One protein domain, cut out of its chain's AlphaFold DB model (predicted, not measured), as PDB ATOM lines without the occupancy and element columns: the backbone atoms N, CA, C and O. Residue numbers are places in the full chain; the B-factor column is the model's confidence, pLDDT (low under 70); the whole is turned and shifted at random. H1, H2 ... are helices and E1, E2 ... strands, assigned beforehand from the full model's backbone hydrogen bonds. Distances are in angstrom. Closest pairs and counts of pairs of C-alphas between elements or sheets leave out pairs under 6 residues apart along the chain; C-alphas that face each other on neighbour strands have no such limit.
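This is residues 107 to 225 of the 370 residues of an uncharacterized protein of viral metagenome (UniProt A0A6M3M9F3). A twisted sheet, E1 E2 E3 E4, has H1 over one face in two layers, while H2 runs off past it and residues 215 to 225 stick out. The strands form a meander, each the antiparallel neighbour of the one before. The 119 printed residues, mixed helices and strands, run E1 E2 E3 E4 H1 H2; only just loose, close to compact, radius of gyration of the C-alphas 16.3 A, spans 59 by 28 by 20 A.

E1, residues 117 to 125, and E2, residues 129 to 137, form a hairpin, with N 118 and O 135 at 2.8 A. E2 and E3, residues 145 to 153, form another, with N 132 and O 150 at 2.8 A. E3 and E4, residues 175 to 182, form a third, with N 147 and O 180 at 2.8 A. H1, residues 185 to 195, is over E3, height over the sheet 7.8 A; their closest C-alphas, Trp 145 and Leu 185, are 6.3 A apart. H2, residues 201 to 220, is apart from H1 and only just not on the sheet, with 4 pairs of C-alphas within 10 A. In both helices every O i to N i+4 pair is within hydrogen-bond range.

E1 begins at C-alpha 117 (246.428, 265.960, 339.610). H2, 28.3 A long, ends at C-alpha 220 (223.263, 271.321, 302.483).

The printed part has no cut; the E3 to E4 link is long; no printed residue is under 70 in pLDDT.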
ATOM      1  N   GLU A 107     248.631 262.467 329.782       77.50
ATOM      2  CA  GLU A 107     250.000 262.576 330.290       77.50
ATOM      3  C   GLU A 107     250.632 263.933 329.943       77.50
ATOM      4  O   GLU A 107     251.571 264.387 330.606       77.50
ATOM      5  N   SER A 108     250.071 264.628 328.949       82.88
ATOM      6  CA  SER A 108     250.446 265.999 328.592       82.88
ATOM      7  C   SER A 108     250.062 267.038 329.657       82.88
ATOM      8  O   SER A 108     250.639 268.127 329.684       82.88
ATOM      9  N   ILE A 109     249.117 266.718 330.550       87.38
ATOM     10  CA  ILE A 109     248.612 267.640 331.569       87.38
ATOM     11  C   ILE A 109     249.412 267.437 332.850       87.38
ATOM     12  O   ILE A 109     249.247 266.444 333.559       87.38
ATOM     13  N   LYS A 110     250.275 268.405 333.164       88.31
ATOM     14  CA  LYS A 110     251.190 268.307 334.307       88.31
ATOM     15  C   LYS A 110     250.817 269.302 335.403       88.31
ATOM     16  O   LYS A 110     250.536 270.454 335.086       88.31
ATOM     17  N   PRO A 111     250.825 268.909 336.680       88.00
ATOM     18  CA  PRO A 111     250.624 269.841 337.783       88.00
ATOM     19  C   PRO A 111     251.826 270.788 337.933       88.00
ATOM     20  O   PRO A 111     252.954 270.435 337.581       88.00
ATOM     21  N   TYR A 112     251.605 271.991 338.471       83.69
ATOM     22  CA  TYR A 112     252.711 272.860 338.899       83.69
ATOM     23  C   TYR A 112     253.337 272.340 340.203       83.69
ATOM     24  O   TYR A 112     252.608 272.021 341.136       83.69
ATOM     25  N   HIS A 113     254.670 272.358 340.311       73.25
ATOM     26  CA  HIS A 113     255.419 272.200 341.574       73.25
ATOM     27  C   HIS A 113     255.064 270.962 342.428       73.25
ATOM     28  O   HIS A 113     254.520 271.114 343.518       73.25
ATOM     29  N   ASP A 114     255.395 269.752 341.957       78.12
ATOM     30  CA  ASP A 114     255.228 268.467 342.678       78.12
ATOM     31  C   ASP A 114     253.822 268.214 343.266       78.12
ATOM     32  O   ASP A 114     253.648 267.439 344.205       78.12
ATOM     33  N   ARG A 115     252.802 268.872 342.709       88.25
ATOM     34  CA  ARG A 115     251.408 268.758 343.146       88.25
ATOM     35  C   ARG A 115     250.698 267.558 342.566       88.25
ATOM     36  O   ARG A 115     251.111 266.991 341.561       88.25
ATOM     37  N   GLU A 116     249.567 267.225 343.171       92.62
ATOM     38  CA  GLU A 116     248.708 266.165 342.669       92.62
ATOM     39  C   GLU A 116     247.725 266.669 341.600       92.62
ATOM     40  O   GLU A 116     247.139 267.753 341.704       92.62
ATOM     41  N   ILE A 117     247.518 265.839 340.576       94.56
ATOM     42  CA  ILE A 117     246.428 265.960 339.610       94.56
ATOM     43  C   ILE A 117     245.716 264.615 339.469       94.56
ATOM     44  O   ILE A 117     246.344 263.567 339.350       94.56
ATOM     45  N   VAL A 118     244.388 264.652 339.449       94.81
ATOM     46  CA  VAL A 118     243.531 263.473 339.334       94.81
ATOM     47  C   VAL A 118     242.538 263.686 338.201       94.81
ATOM     48  O   VAL A 118     241.784 264.662 338.193       94.81
ATOM     49  N   SER A 119     242.509 262.760 337.242       94.62
ATOM     50  CA  SER A 119     241.470 262.742 336.209       94.62
ATOM     51  C   SER A 119     240.147 262.260 336.804       94.62
ATOM     52  O   SER A 119     240.090 261.230 337.472       94.62
ATOM     53  N   LEU A 120     239.072 263.002 336.546       95.31
ATOM     54  CA  LEU A 120     237.712 262.688 336.995       95.31
ATOM     55  C   LEU A 120     236.830 262.158 335.848       95.31
ATOM     56  O   LEU A 120     235.617 262.015 336.007       95.31
ATOM     57  N   GLY A 121     237.434 261.867 334.691       93.25
ATOM     58  CA  GLY A 121     236.772 261.316 333.509       93.25
ATOM     59  C   GLY A 121     236.272 262.360 332.504       93.25
ATOM     60  O   GLY A 121     236.501 263.562 332.637       93.25
ATOM     61  N   THR A 122     235.596 261.880 331.460       94.00
ATOM     62  CA  THR A 122     235.113 262.696 330.334       94.00
ATOM     63  C   THR A 122     233.869 263.504 330.704       94.00
ATOM     64  O   THR A 122     232.867 262.939 331.133       94.00
ATOM     65  N   LEU A 123     233.893 264.826 330.532       94.69
ATOM     66  CA  LEU A 123     232.698 265.668 330.650       94.69
ATOM     67  C   LEU A 123     231.815 265.539 329.406       94.69
ATOM     68  O   LEU A 123     230.604 265.378 329.532       94.69
ATOM     69  N   TYR A 124     232.439 265.631 328.235       93.81
ATOM     70  CA  TYR A 124     231.783 265.644 326.936       93.81
ATOM     71  C   TYR A 124     232.758 265.130 325.875       93.81
ATOM     72  O   TYR A 124     233.943 265.454 325.937       93.81
ATOM     73  N   GLU A 125     232.275 264.342 324.922       93.25
ATOM     74  CA  GLU A 125     233.087 263.803 323.833       93.25
ATOM     75  C   GLU A 125     232.207 263.517 322.621       93.25
ATOM     76  O   GLU A 125     231.166 262.869 322.740       93.25
ATOM     77  N   ASP A 126     232.636 264.025 321.472       93.50
ATOM     78  CA  ASP A 126     232.050 263.772 320.164       93.50
ATOM     79  C   ASP A 126     233.138 263.827 319.071       93.50
ATOM     80  O   ASP A 126     234.337 263.876 319.353       93.50
ATOM     81  N   GLU A 127     232.730 263.809 317.805       91.12
ATOM     82  CA  GLU A 127     233.635 263.809 316.658       91.12
ATOM     83  C   GLU A 127     234.438 265.113 316.456       91.12
ATOM     84  O   GLU A 127     235.436 265.098 315.729       91.12
ATOM     85  N   PHE A 128     234.048 266.227 317.090       93.25
ATOM     86  CA  PHE A 128     234.704 267.534 316.954       93.25
ATOM     87  C   PHE A 128     235.285 268.089 318.252       93.25
ATOM     88  O   PHE A 128     236.070 269.033 318.182       93.25
ATOM     89  N   THR A 129     234.938 267.541 319.416       93.50
ATOM     90  CA  THR A 129     235.333 268.067 320.721       93.50
ATOM     91  C   THR A 129     235.485 266.965 321.753       93.50
ATOM     92  O   THR A 129     234.641 266.085 321.888       93.50
ATOM     93  N   ILE A 130     236.519 267.090 322.579       93.38
ATOM     94  CA  ILE A 130     236.689 266.286 323.786       93.38
ATOM     95  C   ILE A 130     236.982 267.200 324.967       93.38
ATOM     96  O   ILE A 130     237.853 268.062 324.906       93.38
ATOM     97  N   MET A 131     236.248 267.019 326.058       93.75
ATOM     98  CA  MET A 131     236.428 267.748 327.307       93.75
ATOM     99  C   MET A 131     236.440 266.768 328.465       93.75
ATOM    100  O   MET A 131     235.525 265.960 328.626       93.75
ATOM    101  N   LYS A 132     237.452 266.874 329.318       94.69
ATOM    102  CA  LYS A 132     237.617 266.033 330.501       94.69
ATOM    103  C   LYS A 132     237.754 266.878 331.755       94.69
ATOM    104  O   LYS A 132     238.156 268.041 331.714       94.69
ATOM    105  N   LEU A 133     237.367 266.280 332.873       96.38
ATOM    106  CA  LEU A 133     237.437 266.901 334.184       96.38
ATOM    107  C   LEU A 133     238.707 266.475 334.903       96.38
ATOM    108  O   LEU A 133     239.074 265.299 334.905       96.38
ATOM    109  N   PHE A 134     239.327 267.436 335.572       96.06
ATOM    110  CA  PHE A 134     240.503 267.222 336.401       96.06
ATOM    111  C   PHE A 134     240.327 267.913 337.746       96.06
ATOM    112  O   PHE A 134     239.771 269.008 337.821       96.06
ATOM    113  N   ALA A 135     240.820 267.279 338.802       96.81
ATOM    114  CA  ALA A 135     241.087 267.925 340.076       96.81
ATOM    115  C   ALA A 135     242.594 268.129 340.187       96.81
ATOM    116  O   ALA A 135     243.334 267.158 340.080       96.81
ATOM    117  N   ALA A 136     243.051 269.356 340.403       96.06
ATOM    118  CA  ALA A 136     244.459 269.621 340.683       96.06
ATOM    119  C   ALA A 136     244.610 270.418 341.969       96.06
ATOM    120  O   ALA A 136     243.798 271.298 342.279       96.06
ATOM    121  N   GLU A 137     245.667 270.113 342.699       95.50
ATOM    122  CA  GLU A 137     246.051 270.853 343.884       95.50
ATOM    123  C   GLU A 137     246.552 272.264 343.515       95.50
ATOM    124  O   GLU A 137     247.197 272.468 342.488       95.50
ATOM    125  N   ASN A 138     246.259 273.267 344.339       92.31
ATOM    126  CA  ASN A 138     246.593 274.671 344.111       92.31
ATOM    127  C   ASN A 138     247.229 275.321 345.363       92.31
ATOM    128  O   ASN A 138     247.278 274.725 346.433       92.31
ATOM    129  N   ASP A 139     247.689 276.570 345.240       90.56
ATOM    130  CA  ASP A 139     248.367 277.323 346.314       90.56
ATOM    131  C   ASP A 139     247.455 277.798 347.459       90.56
ATOM    132  O   ASP A 139     247.913 278.432 348.412       90.56
ATOM    133  N   ARG A 140     246.138 277.592 347.371       88.94
ATOM    134  CA  ARG A 140     245.189 278.204 348.305       88.94
ATOM    135  C   ARG A 140     245.179 277.432 349.631       88.94
ATOM    136  O   ARG A 140     244.962 276.224 349.635       88.94
ATOM    137  N   PRO A 141     245.247 278.125 350.784       87.31
ATOM    138  CA  PRO A 141     245.363 277.471 352.091       87.31
ATOM    139  C   PRO A 141     244.080 276.769 352.559       87.31
ATOM    140  O   PRO A 141     244.150 275.834 353.347       87.31
ATOM    141  N   LYS A 142     242.900 277.227 352.111       90.44
ATOM    142  CA  LYS A 142     241.596 276.666 352.525       90.44
ATOM    143  C   LYS A 142     240.905 275.836 351.444       90.44
ATOM    144  O   LYS A 142     240.241 274.867 351.770       90.44
ATOM    145  N   ASN A 143     241.056 276.218 350.176       94.06
ATOM    146  CA  ASN A 143     240.393 275.576 349.036       94.06
ATOM    147  C   ASN A 143     241.453 274.991 348.103       94.06
ATOM    148  O   ASN A 143     241.635 275.472 346.981       94.06
ATOM    149  N   ARG A 144     242.197 274.021 348.641       93.44
ATOM    150  CA  ARG A 144     243.449 273.497 348.088       93.44
ATOM    151  C   ARG A 144     243.268 272.740 346.772       93.44
ATOM    152  O   ARG A 144     244.241 272.553 346.060       93.44
ATOM    153  N   TRP A 145     242.047 272.358 346.403       97.00
ATOM    154  CA  TRP A 145     241.762 271.641 345.160       97.00
ATOM    155  C   TRP A 145     240.944 272.488 344.190       97.00
ATOM    156  O   TRP A 145     239.969 273.129 344.578       97.00
ATOM    157  N   THR A 146     241.320 272.476 342.911       96.81
ATOM    158  CA  THR A 146     240.583 273.106 341.809       96.81
ATOM    159  C   THR A 146     240.005 272.040 340.889       96.81
ATOM    160  O   THR A 146     240.752 271.251 340.318       96.81
ATOM    161  N   LEU A 147     238.688 272.061 340.691       97.38
ATOM    162  CA  LEU A 147     238.008 271.361 339.605       97.38
ATOM    163  C   LEU A 147     238.177 272.166 338.319       97.38
ATOM    164  O   LEU A 147     237.842 273.352 338.291       97.38
ATOM    165  N   MET A 148     238.626 271.515 337.255       96.50
ATOM    166  CA  MET A 148     238.867 272.127 335.954       96.50
ATOM    167  C   MET A 148     238.236 271.305 334.833       96.50
ATOM    168  O   MET A 148     238.146 270.082 334.938       96.50
ATOM    169  N   ALA A 149     237.842 271.984 333.758       95.88
ATOM    170  CA  ALA A 149     237.556 271.377 332.465       95.88
ATOM    171  C   ALA A 149     238.709 271.683 331.505       95.88
ATOM    172  O   ALA A 149     239.097 272.845 331.356       95.88
ATOM    173  N   ILE A 150     239.249 270.638 330.881       94.69
ATOM    174  CA  ILE A 150     240.355 270.723 329.923       94.69
ATOM    175  C   ILE A 150     239.983 269.911 328.693       94.69
ATOM    176  O   ILE A 150     239.426 268.819 328.827       94.69
ATOM    177  N   GLY A 151     240.265 270.429 327.506       93.12
ATOM    178  CA  GLY A 151     239.790 269.807 326.282       93.12
ATOM    179  C   GLY A 151     240.326 270.421 325.003       93.12
ATOM    180  O   GLY A 151     241.000 271.449 325.012       93.12
ATOM    181  N   ASP A 152     239.952 269.796 323.899       91.38
ATOM    182  CA  ASP A 152     240.251 270.259 322.553       91.38
ATOM    183  C   ASP A 152     238.981 270.321 321.710       91.38
ATOM    184  O   ASP A 152     238.017 269.596 321.977       91.38
ATOM    185  N   THR A 153     238.989 271.167 320.685       91.75
ATOM    186  CA  THR A 153     237.932 271.219 319.683       91.75
ATOM    187  C   THR A 153     238.477 271.562 318.302       91.75
ATOM    188  O   THR A 153     239.189 272.545 318.107       91.75
ATOM    189  N   LEU A 154     238.058 270.798 317.293       92.25
ATOM    190  CA  LEU A 154     238.318 271.123 315.892       92.25
ATOM    191  C   LEU A 154     237.558 272.377 315.438       92.25
ATOM    192  O   LEU A 154     237.861 272.903 314.373       92.25
ATOM    193  N   LEU A 155     236.585 272.873 316.211       93.06
ATOM    194  CA  LEU A 155     235.781 274.055 315.878       93.06
ATOM    195  C   LEU A 155     236.303 275.348 316.531       93.06
ATOM    196  O   LEU A 155     235.586 276.345 316.577       93.06
ATOM    197  N   GLN A 156     237.545 275.357 317.020       88.62
ATOM    198  CA  GLN A 156     238.152 276.491 317.731       88.62
ATOM    199  C   GLN A 156     238.149 277.818 316.955       88.62
ATOM    200  O   GLN A 156     238.085 278.884 317.558       88.62
ATOM    201  N   ASP A 157     238.214 277.759 315.620       89.44
ATOM    202  CA  ASP A 157     238.191 278.956 314.771       89.44
ATOM    203  C   ASP A 157     236.770 279.523 314.650       89.44
ATOM    204  O   ASP A 157     236.585 280.713 314.415       89.44
ATOM    205  N   LEU A 158     235.761 278.673 314.849       92.25
ATOM    206  CA  LEU A 158     234.353 279.017 314.710       92.25
ATOM    207  C   LEU A 158     233.736 279.444 316.039       92.25
ATOM    208  O   LEU A 158     232.736 280.158 316.047       92.25
ATOM    209  N   LEU A 159     234.280 279.012 317.173       91.44
ATOM    210  CA  LEU A 159     233.732 279.357 318.476       91.44
ATOM    211  C   LEU A 159     234.826 279.579 319.514       91.44
ATOM    212  O   LEU A 159     235.770 278.806 319.654       91.44
ATOM    213  N   LYS A 160     234.662 280.644 320.298       88.19
ATOM    214  CA  LYS A 160     235.587 280.964 321.377       88.19
ATOM    215  C   LYS A 160     235.267 280.110 322.601       88.19
ATOM    216  O   LYS A 160     234.373 280.443 323.376       88.19
ATOM    217  N   MET A 161     236.010 279.022 322.774       87.50
ATOM    218  CA  MET A 161     235.949 278.216 323.992       87.50
ATOM    219  C   MET A 161     236.621 278.922 325.178       87.50
ATOM    220  O   MET A 161     237.488 279.779 324.980       87.50
ATOM    221  N   PRO A 162     236.218 278.610 326.424       87.50
ATOM    222  CA  PRO A 162     236.831 279.209 327.599       87.50
ATOM    223  C   PRO A 162     238.304 278.808 327.708       87.50
ATOM    224  O   PRO A 162     238.644 277.628 327.628       87.50
ATOM    225  N   HIS A 163     239.147 279.815 327.925       89.25
ATOM    226  CA  HIS A 163     240.578 279.663 328.138       89.25
ATOM    227  C   HIS A 163     241.025 280.601 329.266       89.25
ATOM    228  O   HIS A 163     241.128 281.817 329.086       89.25
ATOM    229  N   GLU A 164     241.267 280.036 330.445       89.06
ATOM    230  CA  GLU A 164     241.708 280.755 331.637       89.06
ATOM    231  C   GLU A 164     243.215 280.604 331.855       89.06
ATOM    232  O   GLU A 164     243.754 279.499 331.887       89.06
ATOM    233  N   TYR A 165     243.899 281.732 332.056       77.56
ATOM    234  CA  TYR A 165     245.301 281.746 332.469       77.56
ATOM    235  C   TYR A 165     245.431 281.491 333.977       77.56
ATOM    236  O   TYR A 165     244.572 281.892 334.761       77.56
ATOM    237  N   GLY A 166     246.538 280.875 334.396       79.50
ATOM    238  CA  GLY A 166     246.846 280.672 335.818       79.50
ATOM    239  C   GLY A 166     246.142 279.476 336.465       79.50
ATOM    240  O   GLY A 166     246.006 279.434 337.690       79.50
ATOM    241  N   LEU A 167     245.697 278.497 335.670       88.81
ATOM    242  CA  LEU A 167     245.307 277.195 336.206       88.81
ATOM    243  C   LEU A 167     246.504 276.530 336.908       88.81
ATOM    244  O   LEU A 167     247.637 276.740 336.485       88.81
ATOM    245  N   PRO A 168     246.291 275.704 337.950       89.94
ATOM    246  CA  PRO A 168     247.359 275.003 338.673       89.94
ATOM    247  C   PRO A 168     247.990 273.834 337.880       89.94
ATOM    248  O   PRO A 168     248.446 272.849 338.457       89.94
ATOM    249  N   ILE A 169     248.057 273.957 336.554       89.44
ATOM    250  CA  ILE A 169     248.572 272.958 335.621       89.44
ATOM    251  C   ILE A 169     249.277 273.605 334.419       89.44
ATOM    252  O   ILE A 169     248.967 274.725 334.014       89.44
ATOM    253  N   HIS A 170     250.175 272.849 333.798       86.50
ATOM    254  CA  HIS A 170     250.734 273.098 332.479       86.50
ATOM    255  C   HIS A 170     249.961 272.308 331.422       86.50
ATOM    256  O   HIS A 170     249.817 271.089 331.527       86.50
ATOM    257  N   THR A 171     249.473 273.010 330.402       85.06
ATOM    258  CA  THR A 171     248.677 272.450 329.304       85.06
ATOM    259  C   THR A 171     248.749 273.366 328.078       85.06
ATOM    260  O   THR A 171     248.805 274.587 328.221       85.06
ATOM    261  N   SER A 172     248.715 272.781 326.879       83.94
ATOM    262  CA  SER A 172     248.580 273.488 325.594       83.94
ATOM    263  C   SER A 172     247.201 273.307 324.946       83.94
ATOM    264  O   SER A 172     247.025 273.629 323.776       83.94
ATOM    265  N   TRP A 173     246.235 272.757 325.682       86.56
ATOM    266  CA  TRP A 173     244.884 272.480 325.199       86.56
ATOM    267  C   TRP A 173     244.063 273.765 325.011       86.56
ATOM    268  O   TRP A 173     244.226 274.724 325.763       86.56
ATOM    269  N   PHE A 174     243.164 273.799 324.026       86.81
ATOM    270  CA  PHE A 174     242.405 275.013 323.694       86.81
ATOM    271  C   PHE A 174     241.293 275.335 324.696       86.81
ATOM    272  O   PHE A 174     240.981 276.505 324.919       86.81
ATOM    273  N   ILE A 175     240.710 274.313 325.322       92.19
ATOM    274  CA  ILE A 175     239.682 274.470 326.350       92.19
ATOM    275  C   ILE A 175     240.364 274.360 327.708       92.19
ATOM    276  O   ILE A 175     240.940 273.322 328.032       92.19
ATOM    277  N   GLN A 176     240.287 275.425 328.505       93.88
ATOM    278  CA  GLN A 176     240.882 275.506 329.838       93.88
ATOM    279  C   GLN A 176     239.997 276.361 330.744       93.88
ATOM    280  O   GLN A 176     239.871 277.567 330.532       93.88
ATOM    281  N   LYS A 177     239.381 275.764 331.769       95.25
ATOM    282  CA  LYS A 177     238.521 276.515 332.693       95.25
ATOM    283  C   LYS A 177     238.545 275.966 334.111       95.25
ATOM    284  O   LYS A 177     238.302 274.775 334.306       95.25
ATOM    285  N   ALA A 178     238.733 276.828 335.109       95.06
ATOM    286  CA  ALA A 178     238.462 276.501 336.501       95.06
ATOM    287  C   ALA A 178     236.953 276.585 336.770       95.06
ATOM    288  O   ALA A 178     236.297 277.598 336.545       95.06
ATOM    289  N   LEU A 179     236.381 275.501 337.283       95.56
ATOM    290  CA  LEU A 179     234.950 275.409 337.574       95.56
ATOM    291  C   LEU A 179     234.656 275.685 339.048       95.56
ATOM    292  O   LEU A 179     233.643 276.303 339.383       95.56
ATOM    293  N   LYS A 180     235.516 275.193 339.948       96.12
ATOM    294  CA  LYS A 180     235.316 275.326 341.395       96.12
ATOM    295  C   LYS A 180     236.611 275.109 342.168       96.12
ATOM    296  O   LYS A 180     237.434 274.303 341.758       96.12
ATOM    297  N   HIS A 181     236.743 275.763 343.321       96.56
ATOM    298  CA  HIS A 181     237.764 275.431 344.317       96.56
ATOM    299  C   HIS A 181     237.105 274.863 345.573       96.56
ATOM    300  O   HIS A 181     236.129 275.454 346.047       96.56
ATOM    301  N   LEU A 182     237.635 273.762 346.108       96.88
ATOM    302  CA  LEU A 182     237.153 273.111 347.329       96.88
ATOM    303  C   LEU A 182     238.325 272.663 348.229       96.88
ATOM    304  O   LEU A 182     239.455 272.536 347.751       96.88
ATOM    305  N   PRO A 183     238.085 272.477 349.537       96.81
ATOM    306  CA  PRO A 183     239.079 272.011 350.502       96.81
ATOM    307  C   PRO A 183     239.731 270.660 350.196       96.81
ATOM    308  O   PRO A 183     240.943 270.538 350.368       96.81
ATOM    309  N   THR A 184     238.961 269.663 349.752       97.19
ATOM    310  CA  THR A 184     239.420 268.268 349.608       97.19
ATOM    311  C   THR A 184     239.081 267.683 348.237       97.19
ATOM    312  O   THR A 184     238.170 268.149 347.545       97.19
ATOM    313  N   LEU A 185     239.809 266.637 347.837       96.69
ATOM    314  CA  LEU A 185     239.541 265.898 346.602       96.69
ATOM    315  C   LEU A 185     238.181 265.182 346.662       96.69
ATOM    316  O   LEU A 185     237.468 265.111 345.661       96.69
ATOM    317  N   GLU A 186     237.800 264.673 347.832       97.56
ATOM    318  CA  GLU A 186     236.525 263.997 348.078       97.56
ATOM    319  C   GLU A 186     235.345 264.942 347.838       97.56
ATOM    320  O   GLU A 186     234.377 264.569 347.175       97.56
ATOM    321  N   GLU A 187     235.451 266.194 348.292       97.62
ATOM    322  CA  GLU A 187     234.438 267.216 348.032       97.62
ATOM    323  C   GLU A 187     234.346 267.575 346.544       97.62
ATOM    324  O   GLU A 187     233.244 267.781 346.035       97.62
ATOM    325  N   ILE A 188     235.471 267.604 345.815       97.81
ATOM    326  CA  ILE A 188     235.470 267.788 344.354       97.81
ATOM    327  C   ILE A 188     234.734 266.638 343.665       97.81
ATOM    328  O   ILE A 188     233.873 266.889 342.819       97.81
ATOM    329  N   LYS A 189     235.031 265.388 344.036       97.62
ATOM    330  CA  LYS A 189     234.365 264.202 343.478       97.62
ATOM    331  C   LYS A 189     232.855 264.242 343.737       97.62
ATOM    332  O   LYS A 189     232.084 264.120 342.787       97.62
ATOM    333  N   ALA A 190     232.442 264.524 344.974       97.19
ATOM    334  CA  ALA A 190     231.031 264.664 345.340       97.19
ATOM    335  C   ALA A 190     230.340 265.820 344.589       97.19
ATOM    336  O   ALA A 190     229.199 265.692 344.137       97.19
ATOM    337  N   TYR A 191     231.038 266.948 344.402       97.19
ATOM    338  CA  TYR A 191     230.533 268.086 343.634       97.19
ATOM    339  C   TYR A 191     230.279 267.718 342.169       97.19
ATOM    340  O   TYR A 191     229.238 268.078 341.617       97.19
ATOM    341  N   VAL A 192     231.218 267.003 341.540       96.94
ATOM    342  CA  VAL A 192     231.075 266.533 340.156       96.94
ATOM    343  C   VAL A 192     229.911 265.558 340.041       96.94
ATOM    344  O   VAL A 192     229.077 265.734 339.160       96.94
ATOM    345  N   GLU A 193     229.807 264.576 340.935       95.31
ATOM    346  CA  GLU A 193     228.747 263.564 340.890       95.31
ATOM    347  C   GLU A 193     227.343 264.187 340.943       95.31
ATOM    348  O   GLU A 193     226.484 263.850 340.129       95.31
ATOM    349  N   GLY A 194     227.135 265.180 341.815       93.00
ATOM    350  CA  GLY A 194     225.845 265.862 341.941       93.00
ATOM    351  C   GLY A 194     225.529 266.885 340.843       93.00
ATOM    352  O   GLY A 194     224.370 267.268 340.698       93.00
ATOM    353  N   ARG A 195     226.529 267.376 340.090       95.38
ATOM    354  CA  ARG A 195     226.370 268.543 339.190       95.38
ATOM    355  C   ARG A 195     226.938 268.363 337.791       95.38
ATOM    356  O   ARG A 195     226.972 269.329 337.035       95.38
ATOM    357  N   ARG A 196     227.371 267.160 337.409       93.06
ATOM    358  CA  ARG A 196     228.077 266.908 336.138       93.06
ATOM    359  C   ARG A 196     227.387 267.513 334.913       93.06
ATOM    360  O   ARG A 196     228.066 268.101 334.084       93.06
ATOM    361  N   LYS A 197     226.055 267.414 334.831       90.69
ATOM    362  CA  LYS A 197     225.234 267.948 333.719       90.69
ATOM    363  C   LYS A 197     225.146 269.479 333.679       90.69
ATOM    364  O   LYS A 197     224.747 270.048 332.667       90.69
ATOM    365  N   ASP A 198     225.488 270.139 334.779       94.56
ATOM    366  CA  ASP A 198     225.397 271.591 334.936       94.56
ATOM    367  C   ASP A 198     226.763 272.259 334.767       94.56
ATOM    368  O   ASP A 198     226.842 273.465 334.522       94.56
ATOM    369  N   LEU A 199     227.842 271.477 334.870       94.44
ATOM    370  CA  LEU A 199     229.187 271.935 334.556       94.44
ATOM    371  C   LEU A 199     229.239 272.335 333.082       94.44
ATOM    372  O   LEU A 199     228.861 271.557 332.211       94.44
ATOM    373  N   MET A 200     229.723 273.547 332.812       93.69
ATOM    374  CA  MET A 200     229.889 274.071 331.450       93.69
ATOM    375  C   MET A 200     228.588 274.136 330.630       93.69
ATOM    376  O   MET A 200     228.642 274.144 329.405       93.69
ATOM    377  N   ARG A 201     227.404 274.170 331.267       94.00
ATOM    378  CA  ARG A 201     226.117 274.113 330.549       94.00
ATOM    379  C   ARG A 201     225.982 275.208 329.481       94.00
ATOM    380  O   ARG A 201     225.492 274.930 328.392       94.00
ATOM    381  N   GLY A 202     226.393 276.440 329.790       93.31
ATOM    382  CA  GLY A 202     226.297 277.568 328.855       93.31
ATOM    383  C   GLY A 202     227.240 277.415 327.662       93.31
ATOM    384  O   GLY A 202     226.838 277.613 326.520       93.31
ATOM    385  N   GLU A 203     228.474 276.995 327.925       94.50
ATOM    386  CA  GLU A 203     229.498 276.764 326.909       94.50
ATOM    387  C   GLU A 203     229.148 275.579 326.009       94.50
ATOM    388  O   GLU A 203     229.266 275.678 324.792       94.50
ATOM    389  N   LEU A 204     228.646 274.487 326.591       94.69
ATOM    390  CA  LEU A 204     228.154 273.327 325.852       94.69
ATOM    391  C   LEU A 204     226.937 273.676 324.991       94.69
ATOM    392  O   LEU A 204     226.849 273.225 323.856       94.69
ATOM    393  N   ALA A 205     226.020 274.515 325.480       95.25
ATOM    394  CA  ALA A 205     224.887 274.972 324.679       95.25
ATOM    395  C   ALA A 205     225.331 275.830 323.481       95.25
ATOM    396  O   ALA A 205     224.802 275.666 322.380       95.25
ATOM    397  N   ALA A 206     226.316 276.714 323.675       94.81
ATOM    398  CA  ALA A 206     226.899 277.502 322.590       94.81
ATOM    399  C   ALA A 206     227.623 276.610 321.569       94.81
ATOM    400  O   ALA A 206     227.415 276.759 320.364       94.81
ATOM    401  N   TYR A 207     228.409 275.646 322.055       95.75
ATOM    402  CA  TYR A 207     229.075 274.639 321.235       95.75
ATOM    403  C   TYR A 207     228.080 273.854 320.373       95.75
ATOM    404  O   TYR A 207     228.227 273.821 319.155       95.75
ATOM    405  N   GLU A 208     227.029 273.292 320.973       95.88
ATOM    406  CA  GLU A 208     225.996 272.531 320.259       95.88
ATOM    407  C   GLU A 208     225.266 273.376 319.207       95.88
ATOM    408  O   GLU A 208     224.925 272.884 318.131       95.88
ATOM    409  N   GLY A 209     225.043 274.664 319.491       96.00
ATOM    410  CA  GLY A 209     224.486 275.605 318.521       96.00
ATOM    411  C   GLY A 209     225.379 275.760 317.288       96.00
ATOM    412  O   GLY A 209     224.898 275.632 316.161       96.00
ATOM    413  N   VAL A 210     226.683 275.978 317.497       96.25
ATOM    414  CA  VAL A 210     227.662 276.108 316.405       96.25
ATOM    415  C   VAL A 210     227.852 274.785 315.671       96.25
ATOM    416  O   VAL A 210     227.817 274.784 314.445       96.25
ATOM    417  N   LYS A 211     227.978 273.659 316.386       96.56
ATOM    418  CA  LYS A 211     228.082 272.317 315.799       96.56
ATOM    419  C   LYS A 211     226.892 272.028 314.889       96.56
ATOM    420  O   LYS A 211     227.086 271.604 313.752       96.56
ATOM    421  N   ARG A 212     225.665 272.284 315.357       97.44
ATOM    422  CA  ARG A 212     224.450 272.062 314.562       97.44
ATOM    423  C   ARG A 212     224.446 272.909 313.295       97.44
ATOM    424  O   ARG A 212     224.195 272.367 312.228       97.44
ATOM    425  N   ALA A 213     224.745 274.204 313.405       96.88
ATOM    426  CA  ALA A 213     224.781 275.105 312.254       96.88
ATOM    427  C   ALA A 213     225.899 274.739 311.260       96.88
ATOM    428  O   ALA A 213     225.695 274.789 310.048       96.88
ATOM    429  N   TYR A 214     227.061 274.323 311.770       97.31
ATOM    430  CA  TYR A 214     228.179 273.829 310.973       97.31
ATOM    431  C   TYR A 214     227.785 272.575 310.187       97.31
ATOM    432  O   TYR A 214     227.896 272.568 308.964       97.31
ATOM    433  N   LEU A 215     227.264 271.551 310.873       96.50
ATOM    434  CA  LEU A 215     226.823 270.300 310.254       96.50
ATOM    435  C   LEU A 215     225.708 270.526 309.232       96.50
ATOM    436  O   LEU A 215     225.778 270.001 308.125       96.50
ATOM    437  N   ASP A 216     224.705 271.331 309.580       97.44
ATOM    438  CA  ASP A 216     223.629 271.704 308.661       97.44
ATOM    439  C   ASP A 216     224.184 272.382 307.400       97.44
ATOM    440  O   ASP A 216     223.829 272.016 306.281       97.44
ATOM    441  N   THR A 217     225.141 273.298 307.556       97.50
ATOM    442  CA  THR A 217     225.740 274.003 306.418       97.50
ATOM    443  C   THR A 217     226.517 273.061 305.505       97.50
ATOM    444  O   THR A 217     226.287 273.055 304.300       97.50
ATOM    445  N   ILE A 218     227.424 272.249 306.050       95.94
ATOM    446  CA  ILE A 218     228.288 271.391 305.221       95.94
ATOM    447  C   ILE A 218     227.531 270.246 304.536       95.94
ATOM    448  O   ILE A 218     228.055 269.657 303.587       95.94
ATOM    449  N   ASN A 219     226.342 269.909 305.040       96.44
ATOM    450  CA  ASN A 219     225.478 268.878 304.474       96.44
ATOM    451  C   ASN A 219     224.568 269.424 303.368       96.44
ATOM    452  O   ASN A 219     224.206 268.666 302.471       96.44
ATOM    453  N   ASN A 220     224.204 270.707 303.424       97.19
ATOM    454  CA  ASN A 220     223.263 271.321 302.483       97.19
ATOM    455  C   ASN A 220     223.925 272.232 301.440       97.19
ATOM    456  O   ASN A 220     223.280 272.568 300.450       97.19
ATOM    457  N   TYR A 221     225.180 272.638 301.651       96.25
ATOM    458  CA  TYR A 221     225.877 273.591 300.790       96.25
ATOM    459  C   TYR A 221     227.324 273.177 300.499       96.25
ATOM    460  O   TYR A 221     227.951 272.400 301.223       96.25
ATOM    461  N   SER A 222     227.870 273.763 299.441       94.75
ATOM    462  CA  SER A 222     229.255 273.667 298.991       94.75
ATOM    463  C   SER A 222     229.832 275.063 298.729       94.75
ATOM    464  O   SER A 222     229.091 276.036 298.608       94.75
ATOM    465  N   LEU A 223     231.162 275.197 298.640       92.88
ATOM    466  CA  LEU A 223     231.777 276.489 298.293       92.88
ATOM    467  C   LEU A 223     231.391 276.965 296.886       92.88
ATOM    468  O   LEU A 223     231.317 278.171 296.662       92.88
ATOM    469  N   GLU A 224     231.104 276.040 295.967       92.38
ATOM    470  CA  GLU A 224     230.707 276.376 294.596       92.38
ATOM    471  C   GLU A 224     229.370 277.132 294.563       92.38
ATOM    472  O   GLU A 224     229.217 278.064 293.777       92.38
ATOM    473  N   ASP A 225     228.448 276.828 295.488       92.00
ATOM    474  CA  ASP A 225     227.168 277.545 295.629       92.00
ATOM    475  C   ASP A 225     227.363 279.038 295.949       92.00
ATOM    476  O   ASP A 225     226.480 279.861 295.697       92.00
TER     477      ASP A 225